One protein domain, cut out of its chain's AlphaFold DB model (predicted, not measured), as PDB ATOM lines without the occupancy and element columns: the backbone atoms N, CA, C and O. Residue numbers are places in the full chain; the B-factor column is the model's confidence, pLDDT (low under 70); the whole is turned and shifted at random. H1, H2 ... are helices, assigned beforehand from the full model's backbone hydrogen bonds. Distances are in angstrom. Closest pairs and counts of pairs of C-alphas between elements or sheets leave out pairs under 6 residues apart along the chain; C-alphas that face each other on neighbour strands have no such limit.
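This is residues 81 to 159 of the 159 residues of the protein "Transcriptional regulator, MucR family" of Magnetococcus marinus (strain ATCC BAA-1437 / JCM 17883 / MC-1) (UniProt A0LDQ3). A small head, made of the looped stretch of residues 81 to 103 and the short helices H1 and H2, has an arm of two helices leading away from it: H3 runs outward and H4 turns off at its end, making a corner. Residues 142 to 148 and 150 to 159 stick out free, and this arm makes the length. The 79 printed residues hold four named helices in the order H1, H2, H3, H4 and no named strand; the class is all helix, though under half of the residues, 39, are in named elements. The whole is loose, with a radius of gyration of the C-alphas of 15.5 A, and elongated, spanning 46 by 23 by 22 A.

Start at residues 81 to 103, where residues 92 to 93 pair antiparallel with 100 to 101. Next, H1, residues 104 to 112, and H2, residues 116 to 122, are close but not clearly touching; their closest C-alphas, Lys 105 and Leu 116, are 6.1 A apart, and their lines are only just about perpendicular at 72 degrees. H3, residues 134 to 146, is apart from both. H4, residues 149 to 158, is close to H3 but not clearly touching: their closest C-alphas, Ala 144 and Gly 150, are 7.5 A apart, at a steep tilt of 59 degrees, the same way. Every O i to N i+4 pair is within hydrogen-bond range in H2, H3 and H4; in H1, 4 of 5 are.

Find C-alpha 104 at (16.598, -6.537, -21.994); H1 runs 10.7 A from there, and H2 spans 9.9 A. From C-alpha 134 at (9.188, -16.171, -23.291), H3 runs 18.5 A. H4 spans 14.6 A to C-alpha 158 at (-12.512, -0.825, -40.667).

The C-alphas of Val 81 and Lys 159, the two farthest apart, are 48.8 A apart. The printed part has no cut, and the link H2 to H3 is long. Look for pLDDT under 70 at residues 81 to 86.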
ATOM      1  N   VAL A  81      28.158 -14.843 -20.984       61.28
ATOM      2  CA  VAL A  81      27.355 -16.063 -21.094       61.28
ATOM      3  C   VAL A  81      27.245 -16.399 -22.584       61.28
ATOM      4  O   VAL A  81      27.116 -15.486 -23.402       61.28
ATOM      5  N   ALA A  82      27.292 -17.677 -22.966       60.78
ATOM      6  CA  ALA A  82      27.071 -18.068 -24.356       60.78
ATOM      7  C   ALA A  82      25.689 -17.589 -24.839       60.78
ATOM      8  O   ALA A  82      24.713 -17.618 -24.095       60.78
ATOM      9  N   ILE A  83      25.592 -17.165 -26.102       66.38
ATOM     10  CA  ILE A  83      24.379 -16.556 -26.685       66.38
ATOM     11  C   ILE A  83      23.150 -17.491 -26.616       66.38
ATOM     12  O   ILE A  83      22.009 -17.032 -26.622       66.38
ATOM     13  N   ALA A  84      23.371 -18.805 -26.540       64.75
ATOM     14  CA  ALA A  84      22.309 -19.792 -26.354       64.75
ATOM     15  C   ALA A  84      21.787 -19.844 -24.904       64.75
ATOM     16  O   ALA A  84      20.596 -20.048 -24.693       64.75
ATOM     17  N   ASP A  85      22.651 -19.591 -23.920       64.62
ATOM     18  CA  ASP A  85      22.344 -19.714 -22.488       64.62
ATOM     19  C   ASP A  85      21.851 -18.394 -21.871       64.62
ATOM     20  O   ASP A  85      21.434 -18.339 -20.713       64.62
ATOM     21  N   SER A  86      21.863 -17.302 -22.638       67.56
ATOM     22  CA  SER A  86      21.357 -15.999 -22.200       67.56
ATOM     23  C   SER A  86      19.828 -15.893 -22.198       67.56
ATOM     24  O   SER A  86      19.288 -14.884 -21.731       67.56
ATOM     25  N   ILE A  87      19.115 -16.916 -22.683       78.88
ATOM     26  CA  ILE A  87      17.651 -16.976 -22.699       78.88
ATOM     27  C   ILE A  87      17.196 -18.064 -21.727       78.88
ATOM     28  O   ILE A  87      17.387 -19.250 -21.970       78.88
ATOM     29  N   SER A  88      16.546 -17.662 -20.639       81.56
ATOM     30  CA  SER A  88      15.823 -18.574 -19.751       81.56
ATOM     31  C   SER A  88      14.318 -18.313 -19.839       81.56
ATOM     32  O   SER A  88      13.879 -17.219 -20.208       81.56
ATOM     33  N   ASP A  89      13.503 -19.299 -19.455       79.81
ATOM     34  CA  ASP A  89      12.037 -19.192 -19.535       79.81
ATOM     35  C   ASP A  89      11.488 -18.000 -18.735       79.81
ATOM     36  O   ASP A  89      10.573 -17.302 -19.181       79.81
ATOM     37  N   ALA A  90      12.088 -17.720 -17.573       82.00
ATOM     38  CA  ALA A  90      11.658 -16.658 -16.667       82.00
ATOM     39  C   ALA A  90      12.381 -15.313 -16.886       82.00
ATOM     40  O   ALA A  90      11.787 -14.254 -16.653       82.00
ATOM     41  N   PHE A  91      13.638 -15.319 -17.337       86.62
ATOM     42  CA  PHE A  91      14.491 -14.127 -17.419       86.62
ATOM     43  C   PHE A  91      15.470 -14.189 -18.597       86.62
ATOM     44  O   PHE A  91      15.851 -15.259 -19.052       86.62
ATOM     45  N   VAL A  92      15.885 -13.019 -19.082       88.75
ATOM     46  CA  VAL A  92      16.940 -12.866 -20.093       88.75
ATOM     47  C   VAL A  92      18.169 -12.293 -19.404       88.75
ATOM     48  O   VAL A  92      18.078 -11.272 -18.718       88.75
ATOM     49  N   THR A  93      19.315 -12.935 -19.582       88.44
ATOM     50  CA  THR A  93      20.584 -12.485 -19.003       88.44
ATOM     51  C   THR A  93      21.219 -11.439 -19.910       88.44
ATOM     52  O   THR A  93      21.321 -11.628 -21.121       88.44
ATOM     53  N   CYS A  94      21.628 -10.306 -19.342       86.00
ATOM     54  CA  CYS A  94      22.312  -9.259 -20.097       86.00
ATOM     55  C   CYS A  94      23.789  -9.631 -20.309       86.00
ATOM     56  O   CYS A  94      24.475  -9.966 -19.346       86.00
ATOM     57  N   LEU A  95      24.301  -9.535 -21.540       85.00
ATOM     58  CA  LEU A  95      25.674  -9.940 -21.880       85.00
ATOM     59  C   LEU A  95      26.727  -8.911 -21.439       85.00
ATOM     60  O   LEU A  95      27.896  -9.263 -21.332       85.00
ATOM     61  N   ILE A  96      26.325  -7.666 -21.152       84.06
ATOM     62  CA  ILE A  96      27.240  -6.611 -20.678       84.06
ATOM     63  C   ILE A  96      27.491  -6.730 -19.171       84.06
ATOM     64  O   ILE A  96      28.608  -6.527 -18.709       84.06
ATOM     65  N   CYS A  97      26.456  -7.042 -18.385       83.62
ATOM     66  CA  CYS A  97      26.527  -6.994 -16.921       83.62
ATOM     67  C   CYS A  97      26.259  -8.333 -16.219       83.62
ATOM     68  O   CYS A  97      26.353  -8.397 -14.994       83.62
ATOM     69  N   GLY A  98      25.872  -9.381 -16.954       81.94
ATOM     70  CA  GLY A  98      25.592 -10.721 -16.423       81.94
ATOM     71  C   GLY A  98      24.333 -10.834 -15.556       81.94
ATOM     72  O   GLY A  98      24.064 -11.898 -15.004       81.94
ATOM     73  N   LYS A  99      23.541  -9.763 -15.402       84.19
ATOM     74  CA  LYS A  99      22.362  -9.759 -14.521       84.19
ATOM     75  C   LYS A  99      21.121 -10.317 -15.237       84.19
ATOM     76  O   LYS A  99      20.838  -9.894 -16.365       84.19
ATOM     77  N   PRO A 100      20.328 -11.190 -14.585       87.88
ATOM     78  CA  PRO A 100      19.056 -11.651 -15.126       87.88
ATOM     79  C   PRO A 100      18.017 -10.528 -15.054       87.88
ATOM     80  O   PRO A 100      17.737  -9.964 -13.995       87.88
ATOM     81  N   CYS A 101      17.430 -10.199 -16.197       85.69
ATOM     82  CA  CYS A 101      16.462  -9.123 -16.346       85.69
ATOM     83  C   CYS A 101      15.152  -9.658 -16.933       85.69
ATOM     84  O   CYS A 101      15.136 -10.580 -17.745       85.69
ATOM     85  N   LYS A 102      14.021  -9.040 -16.568       83.62
ATOM     86  CA  LYS A 102      12.713  -9.380 -17.165       83.62
ATOM     87  C   LYS A 102      12.608  -8.910 -18.621       83.62
ATOM     88  O   LYS A 102      11.990  -9.569 -19.450       83.62
ATOM     89  N   THR A 103      13.209  -7.760 -18.927       88.12
ATOM     90  CA  THR A 103      13.246  -7.167 -20.270       88.12
ATOM     91  C   THR A 103      14.631  -6.599 -20.531       88.12
ATOM     92  O   THR A 103      15.075  -5.728 -19.777       88.12
ATOM     93  N   LEU A 104      15.278  -7.027 -21.613       88.25
ATOM     94  CA  LEU A 104      16.598  -6.537 -21.994       88.25
ATOM     95  C   LEU A 104      16.537  -5.046 -22.360       88.25
ATOM     96  O   LEU A 104      17.290  -4.259 -21.802       88.25
ATOM     97  N   LYS A 105      15.549  -4.615 -23.165       88.69
ATOM     98  CA  LYS A 105      15.381  -3.199 -23.561       88.69
ATOM     99  C   LYS A 105      15.309  -2.243 -22.362       88.69
ATOM    100  O   LYS A 105      16.017  -1.247 -22.323       88.69
ATOM    101  N   GLY A 106      14.483  -2.562 -21.361       89.75
ATOM    102  CA  GLY A 106      14.342  -1.714 -20.173       89.75
ATOM    103  C   GLY A 106      15.608  -1.646 -19.315       89.75
ATOM    104  O   GLY A 106      15.843  -0.635 -18.660       89.75
ATOM    105  N   HIS A 107      16.420  -2.702 -19.320       90.81
ATOM    106  CA  HIS A 107      17.694  -2.719 -18.614       90.81
ATOM    107  C   HIS A 107      18.769  -1.923 -19.366       90.81
ATOM    108  O   HIS A 107      19.440  -1.097 -18.755       90.81
ATOM    109  N   LEU A 108      18.866  -2.094 -20.688       90.25
ATOM    110  CA  LEU A 108      19.788  -1.348 -21.550       90.25
ATOM    111  C   LEU A 108      19.623   0.164 -21.378       90.25
ATOM    112  O   LEU A 108      20.587   0.836 -21.032       90.25
ATOM    113  N   THR A 109      18.401   0.689 -21.492       89.44
ATOM    114  CA  THR A 109      18.160   2.138 -21.378       89.44
ATOM    115  C   THR A 109      18.483   2.699 -19.984       89.44
ATOM    116  O   THR A 109      18.872   3.858 -19.867       89.44
ATOM    117  N   ARG A 110      18.318   1.902 -18.917       89.31
ATOM    118  CA  ARG A 110      18.493   2.354 -17.522       89.31
ATOM    119  C   ARG A 110      19.904   2.173 -16.981       89.31
ATOM    120  O   ARG A 110      20.326   2.969 -16.158       89.31
ATOM    121  N   SER A 111      20.578   1.092 -17.361       87.44
ATOM    122  CA  SER A 111      21.872   0.705 -16.791       87.44
ATOM    123  C   SER A 111      23.036   0.953 -17.737       87.44
ATOM    124  O   SER A 111      24.150   1.153 -17.268       87.44
ATOM    125  N   HIS A 112      22.787   0.924 -19.045       86.19
ATOM    126  CA  HIS A 112      23.828   1.099 -20.052       86.19
ATOM    127  C   HIS A 112      23.608   2.343 -20.919       86.19
ATOM    128  O   HIS A 112      24.553   2.790 -21.542       86.19
ATOM    129  N   HIS A 113      22.406   2.931 -20.928       86.56
ATOM    130  CA  HIS A 113      22.018   4.050 -21.797       86.56
ATOM    131  C   HIS A 113      22.225   3.776 -23.299       86.56
ATOM    132  O   HIS A 113      22.355   4.709 -24.083       86.56
ATOM    133  N   LEU A 114      22.207   2.498 -23.696       87.44
ATOM    134  CA  LEU A 114      22.297   2.055 -25.090       87.44
ATOM    135  C   LEU A 114      20.920   1.654 -25.631       87.44
ATOM    136  O   LEU A 114      20.037   1.204 -24.888       87.44
ATOM    137  N   GLU A 115      20.754   1.774 -26.945       88.12
ATOM    138  CA  GLU A 115      19.611   1.228 -27.674       88.12
ATOM    139  C   GLU A 115      19.831  -0.254 -28.022       88.12
ATOM    140  O   GLU A 115      20.943  -0.783 -28.036       88.12
ATOM    141  N   LEU A 116      18.733  -0.956 -28.302       85.81
ATOM    142  CA  LEU A 116      18.767  -2.389 -28.596       85.81
ATOM    143  C   LEU A 116      19.554  -2.717 -29.873       85.81
ATOM    144  O   LEU A 116      20.170  -3.776 -29.952       85.81
ATOM    145  N   ASP A 117      19.479  -1.840 -30.873       87.88
ATOM    146  CA  ASP A 117      20.150  -2.033 -32.159       87.88
ATOM    147  C   ASP A 117      21.671  -1.961 -32.002       87.88
ATOM    148  O   ASP A 117      22.391  -2.861 -32.425       87.88
ATOM    149  N   GLU A 118      22.141  -0.972 -31.245       89.31
ATOM    150  CA  GLU A 118      23.551  -0.809 -30.903       89.31
ATOM    151  C   GLU A 118      24.073  -1.978 -30.061       89.31
ATOM    152  O   GLU A 118      25.130  -2.533 -30.349       89.31
ATOM    153  N   TYR A 119      23.283  -2.452 -29.093       86.31
ATOM    154  CA  TYR A 119      23.603  -3.672 -28.352       86.31
ATOM    155  C   TYR A 119      23.727  -4.893 -29.273       86.31
ATOM    156  O   TYR A 119      24.623  -5.714 -29.102       86.31
ATOM    157  N   ARG A 120      22.845  -5.035 -30.266       87.00
ATOM    158  CA  ARG A 120      22.910  -6.141 -31.231       87.00
ATOM    159  C   ARG A 120      24.139  -6.044 -32.124       87.00
ATOM    160  O   ARG A 120      24.779  -7.068 -32.336       87.00
ATOM    161  N   ALA A 121      24.491  -4.844 -32.581       88.38
ATOM    162  CA  ALA A 121      25.700  -4.602 -33.361       88.38
ATOM    163  C   ALA A 121      26.971  -4.948 -32.566       88.38
ATOM    164  O   ALA A 121      27.884  -5.571 -33.095       88.38
ATOM    165  N   MET A 122      26.999  -4.624 -31.271       84.00
ATOM    166  CA  MET A 122      28.152  -4.863 -30.396       84.00
ATOM    167  C   MET A 122      28.435  -6.353 -30.142       84.00
ATOM    168  O   MET A 122      29.576  -6.729 -29.873       84.00
ATOM    169  N   PHE A 123      27.404  -7.199 -30.234       82.25
ATOM    170  CA  PHE A 123      27.485  -8.647 -30.013       82.25
ATOM    171  C   PHE A 123      27.220  -9.486 -31.277       82.25
ATOM    172  O   PHE A 123      27.050 -10.698 -31.156       82.25
ATOM    173  N   ASP A 124      27.170  -8.877 -32.471       82.06
ATOM    174  CA  ASP A 124      26.832  -9.545 -33.743       82.06
ATOM    175  C   ASP A 124      25.528 -10.383 -33.668       82.06
ATOM    176  O   ASP A 124      25.438 -11.502 -34.180       82.06
ATOM    177  N   LEU A 125      24.503  -9.871 -32.978       82.44
ATOM    178  CA  LEU A 125      23.302 -10.636 -32.637       82.44
ATOM    179  C   LEU A 125      22.178 -10.436 -33.670       82.44
ATOM    180  O   LEU A 125      21.847  -9.293 -34.000       82.44
ATOM    181  N   PRO A 126      21.515 -11.506 -34.155       82.25
ATOM    182  CA  PRO A 126      20.482 -11.371 -35.173       82.25
ATOM    183  C   PRO A 126      19.259 -10.601 -34.658       82.25
ATOM    184  O   PRO A 126      18.879 -10.673 -33.485       82.25
ATOM    185  N   THR A 127      18.561  -9.919 -35.569       82.50
ATOM    186  CA  THR A 127      17.332  -9.162 -35.267       82.50
ATOM    187  C   THR A 127      16.216 -10.040 -34.681       82.50
ATOM    188  O   THR A 127      15.347  -9.539 -33.963       82.50
ATOM    189  N   SER A 128      16.248 -11.349 -34.941       80.81
ATOM    190  CA  SER A 128      15.317 -12.350 -34.407       80.81
ATOM    191  C   SER A 128      15.568 -12.729 -32.942       80.81
ATOM    192  O   SER A 128      14.764 -13.458 -32.364       80.81
ATOM    193  N   TYR A 129      16.643 -12.238 -32.315       82.00
ATOM    194  CA  TYR A 129      16.961 -12.581 -30.933       82.00
ATOM    195  C   TYR A 129      15.917 -12.022 -29.945       82.00
ATOM    196  O   TYR A 129      15.646 -10.808 -29.969       82.00
ATOM    197  N   PRO A 130      15.345 -12.867 -29.061       79.38
ATOM    198  CA  PRO A 130      14.310 -12.457 -28.124       79.38
ATOM    199  C   PRO A 130      14.871 -11.509 -27.060       79.38
ATOM    200  O   PRO A 130      15.717 -11.839 -26.238       79.38
ATOM    201  N   VAL A 131      14.337 -10.292 -27.061       84.69
ATOM    202  CA  VAL A 131      14.718  -9.190 -26.159       84.69
ATOM    203  C   VAL A 131      14.067  -9.336 -24.774       84.69
ATOM    204  O   VAL A 131      14.355  -8.606 -23.826       84.69
ATOM    205  N   VAL A 132      13.101 -10.236 -24.661       87.31
ATOM    206  CA  VAL A 132      12.202 -10.374 -23.521       87.31
ATOM    207  C   VAL A 132      12.000 -11.859 -23.267       87.31
ATOM    208  O   VAL A 132      12.001 -12.635 -24.221       87.31
ATOM    209  N   SER A 133      11.825 -12.256 -22.006       86.19
ATOM    210  CA  SER A 133      11.652 -13.673 -21.692       86.19
ATOM    211  C   SER A 133      10.362 -14.237 -22.310       86.19
ATOM    212  O   SER A 133       9.351 -13.517 -22.402       86.19
ATOM    213  N   PRO A 134      10.363 -15.520 -22.720       87.44
ATOM    214  CA  PRO A 134       9.188 -16.171 -23.291       87.44
ATOM    215  C   PRO A 134       7.954 -16.058 -22.389       87.44
ATOM    216  O   PRO A 134       6.896 -15.626 -22.852       87.44
ATOM    217  N   ASP A 135       8.090 -16.322 -21.087       91.44
ATOM    218  CA  ASP A 135       6.980 -16.243 -20.131       91.44
ATOM    219  C   ASP A 135       6.428 -14.813 -19.974       91.44
ATOM    220  O   ASP A 135       5.211 -14.601 -19.950       91.44
ATOM    221  N   TYR A 136       7.295 -13.794 -19.954       88.62
ATOM    222  CA  TYR A 136       6.845 -12.402 -19.892       88.62
ATOM    223  C   TYR A 136       6.071 -12.006 -21.155       88.62
ATOM    224  O   TYR A 136       5.023 -11.356 -21.065       88.62
ATOM    225  N   SER A 137       6.550 -12.420 -22.333       88.94
ATOM    226  CA  SER A 137       5.850 -12.177 -23.598       88.94
ATOM    227  C   SER A 137       4.478 -12.867 -23.630       88.94
ATOM    228  O   SER A 137       3.485 -12.246 -24.021       88.94
ATOM    229  N   ALA A 138       4.380 -14.096 -23.109       91.19
ATOM    230  CA  ALA A 138       3.132 -14.842 -22.995       91.19
ATOM    231  C   ALA A 138       2.143 -14.174 -22.025       91.19
ATOM    232  O   ALA A 138       0.964 -14.031 -22.353       91.19
ATOM    233  N   LYS A 139       2.609 -13.697 -20.862       92.00
ATOM    234  CA  LYS A 139       1.781 -12.966 -19.882       92.00
ATOM    235  C   LYS A 139       1.219 -11.671 -20.462       92.00
ATOM    236  O   LYS A 139       0.026 -11.399 -20.328       92.00
ATOM    237  N   ARG A 140       2.057 -10.888 -21.146       91.00
ATOM    238  CA  ARG A 140       1.624  -9.647 -21.811       91.00
ATOM    239  C   ARG A 140       0.633  -9.923 -22.941       91.00
ATOM    240  O   ARG A 140      -0.327  -9.172 -23.084       91.00
ATOM    241  N   ARG A 141       0.831 -11.005 -23.703       93.50
ATOM    242  CA  ARG A 141      -0.105 -11.442 -24.748       93.50
ATOM    243  C   ARG A 141      -1.468 -11.827 -24.167       93.50
ATOM    244  O   ARG A 141      -2.469 -11.357 -24.692       93.50
ATOM    245  N   LYS A 142      -1.517 -12.626 -23.092       94.31
ATOM    246  CA  LYS A 142      -2.778 -13.017 -22.430       94.31
ATOM    247  C   LYS A 142      -3.579 -11.793 -21.987       94.31
ATOM    248  O   LYS A 142      -4.712 -11.632 -22.413       94.31
ATOM    249  N   LEU A 143      -2.935 -10.850 -21.295       93.75
ATOM    250  CA  LEU A 143      -3.582  -9.601 -20.876       93.75
ATOM    251  C   LEU A 143      -4.147  -8.788 -22.059       93.75
ATOM    252  O   LEU A 143      -5.197  -8.156 -21.947       93.75
ATOM    253  N   ALA A 144      -3.458  -8.782 -23.202       94.19
ATOM    254  CA  ALA A 144      -3.934  -8.098 -24.406       94.19
ATOM    255  C   ALA A 144      -5.163  -8.783 -25.031       94.19
ATOM    256  O   ALA A 144      -6.051  -8.099 -25.542       94.19
ATOM    257  N   ILE A 145      -5.219 -10.116 -24.973       95.00
ATOM    258  CA  ILE A 145      -6.375 -10.905 -25.413       95.00
ATOM    259  C   ILE A 145      -7.551 -10.663 -24.462       95.00
ATOM    260  O   ILE A 145      -8.620 -10.276 -24.922       95.00
ATOM    261  N   ASP A 146      -7.331 -10.769 -23.151       94.31
ATOM    262  CA  ASP A 146      -8.369 -10.589 -22.125       94.31
ATOM    263  C   ASP A 146      -8.962  -9.171 -22.144       94.31
ATOM    264  O   ASP A 146     -10.154  -8.968 -21.925       94.31
ATOM    265  N   SER A 147      -8.141  -8.164 -22.460       93.81
ATOM    266  CA  SER A 147      -8.594  -6.774 -22.618       93.81
ATOM    267  C   SER A 147      -9.272  -6.483 -23.968       93.81
ATOM    268  O   SER A 147      -9.693  -5.341 -24.211       93.81
ATOM    269  N   GLY A 148      -9.391  -7.483 -24.849       93.25
ATOM    270  CA  GLY A 148     -10.040  -7.378 -26.157       93.25
ATOM    271  C   GLY A 148      -9.338  -6.401 -27.104       93.25
ATOM    272  O   GLY A 148      -9.991  -5.732 -27.907       93.25
ATOM    273  N   LEU A 149      -8.014  -6.237 -26.981       92.75
ATOM    274  CA  LEU A 149      -7.270  -5.257 -27.777       92.75
ATOM    275  C   LEU A 149      -7.298  -5.598 -29.276       92.75
ATOM    276  O   LEU A 149      -7.403  -4.693 -30.100       92.75
ATOM    277  N   GLY A 150      -7.265  -6.888 -29.627       92.56
ATOM    278  CA  GLY A 150      -7.318  -7.355 -31.018       92.56
ATOM    279  C   GLY A 150      -8.596  -6.925 -31.740       92.56
ATOM    280  O   GLY A 150      -8.528  -6.317 -32.808       92.56
ATOM    281  N   ASP A 151      -9.755  -7.147 -31.120       90.75
ATOM    282  CA  ASP A 151     -11.055  -6.787 -31.702       90.75
ATOM    283  C   ASP A 151     -11.223  -5.270 -31.833       90.75
ATOM    284  O   ASP A 151     -11.722  -4.768 -32.844       90.75
ATOM    285  N   LYS A 152     -10.747  -4.514 -30.834       92.06
ATOM    286  CA  LYS A 152     -10.744  -3.043 -30.862       92.06
ATOM    287  C   LYS A 152      -9.903  -2.506 -32.022       92.06
ATOM    288  O   LYS A 152     -10.355  -1.599 -32.720       92.06
ATOM    289  N   LEU A 153      -8.720  -3.079 -32.259       92.31
ATOM    290  CA  LEU A 153      -7.855  -2.705 -33.383       92.31
ATOM    291  C   LEU A 153      -8.481  -3.078 -34.737       92.31
ATOM    292  O   LEU A 153      -8.472  -2.255 -35.652       92.31
ATOM    293  N   HIS A 154      -9.080  -4.269 -34.860       91.25
ATOM    294  CA  HIS A 154      -9.798  -4.679 -36.074       91.25
ATOM    295  C   HIS A 154     -10.963  -3.739 -36.402       91.25
ATOM    296  O   HIS A 154     -11.126  -3.334 -37.554       91.25
ATOM    297  N   LYS A 155     -11.742  -3.342 -35.390       94.31
ATOM    298  CA  LYS A 155     -12.838  -2.380 -35.552       94.31
ATOM    299  C   LYS A 155     -12.333  -0.993 -35.953       94.31
ATOM    300  O   LYS A 155     -12.925  -0.382 -36.837       94.31
ATOM    301  N   ALA A 156     -11.252  -0.511 -35.336       93.50
ATOM    302  CA  ALA A 156     -10.660   0.785 -35.663       93.50
ATOM    303  C   ALA A 156     -10.139   0.846 -37.106       93.50
ATOM    304  O   ALA A 156     -10.309   1.865 -37.756       93.50
ATOM    305  N   ARG A 157      -9.563  -0.248 -37.626       92.75
ATOM    306  CA  ARG A 157      -9.046  -0.312 -39.005       92.75
ATOM    307  C   ARG A 157     -10.139  -0.353 -40.083       92.75
ATOM    308  O   ARG A 157      -9.851  -0.057 -41.236       92.75
ATOM    309  N   LYS A 158     -11.365  -0.765 -39.738       90.00
ATOM    310  CA  LYS A 158     -12.512  -0.825 -40.667       90.00
ATOM    311  C   LYS A 158     -13.281   0.506 -40.759       90.00
ATOM    312  O   LYS A 158     -14.132   0.638 -41.634       90.00
ATOM    313  N   LYS A 159     -13.029   1.441 -39.840       70.19
ATOM    314  CA  LYS A 159     -13.621   2.783 -39.817       70.19
ATOM    315  C   LYS A 159     -12.751   3.750 -40.613       70.19
ATOM    316  O   LYS A 159     -13.349   4.650 -41.235       70.19
TER     317      LYS A 159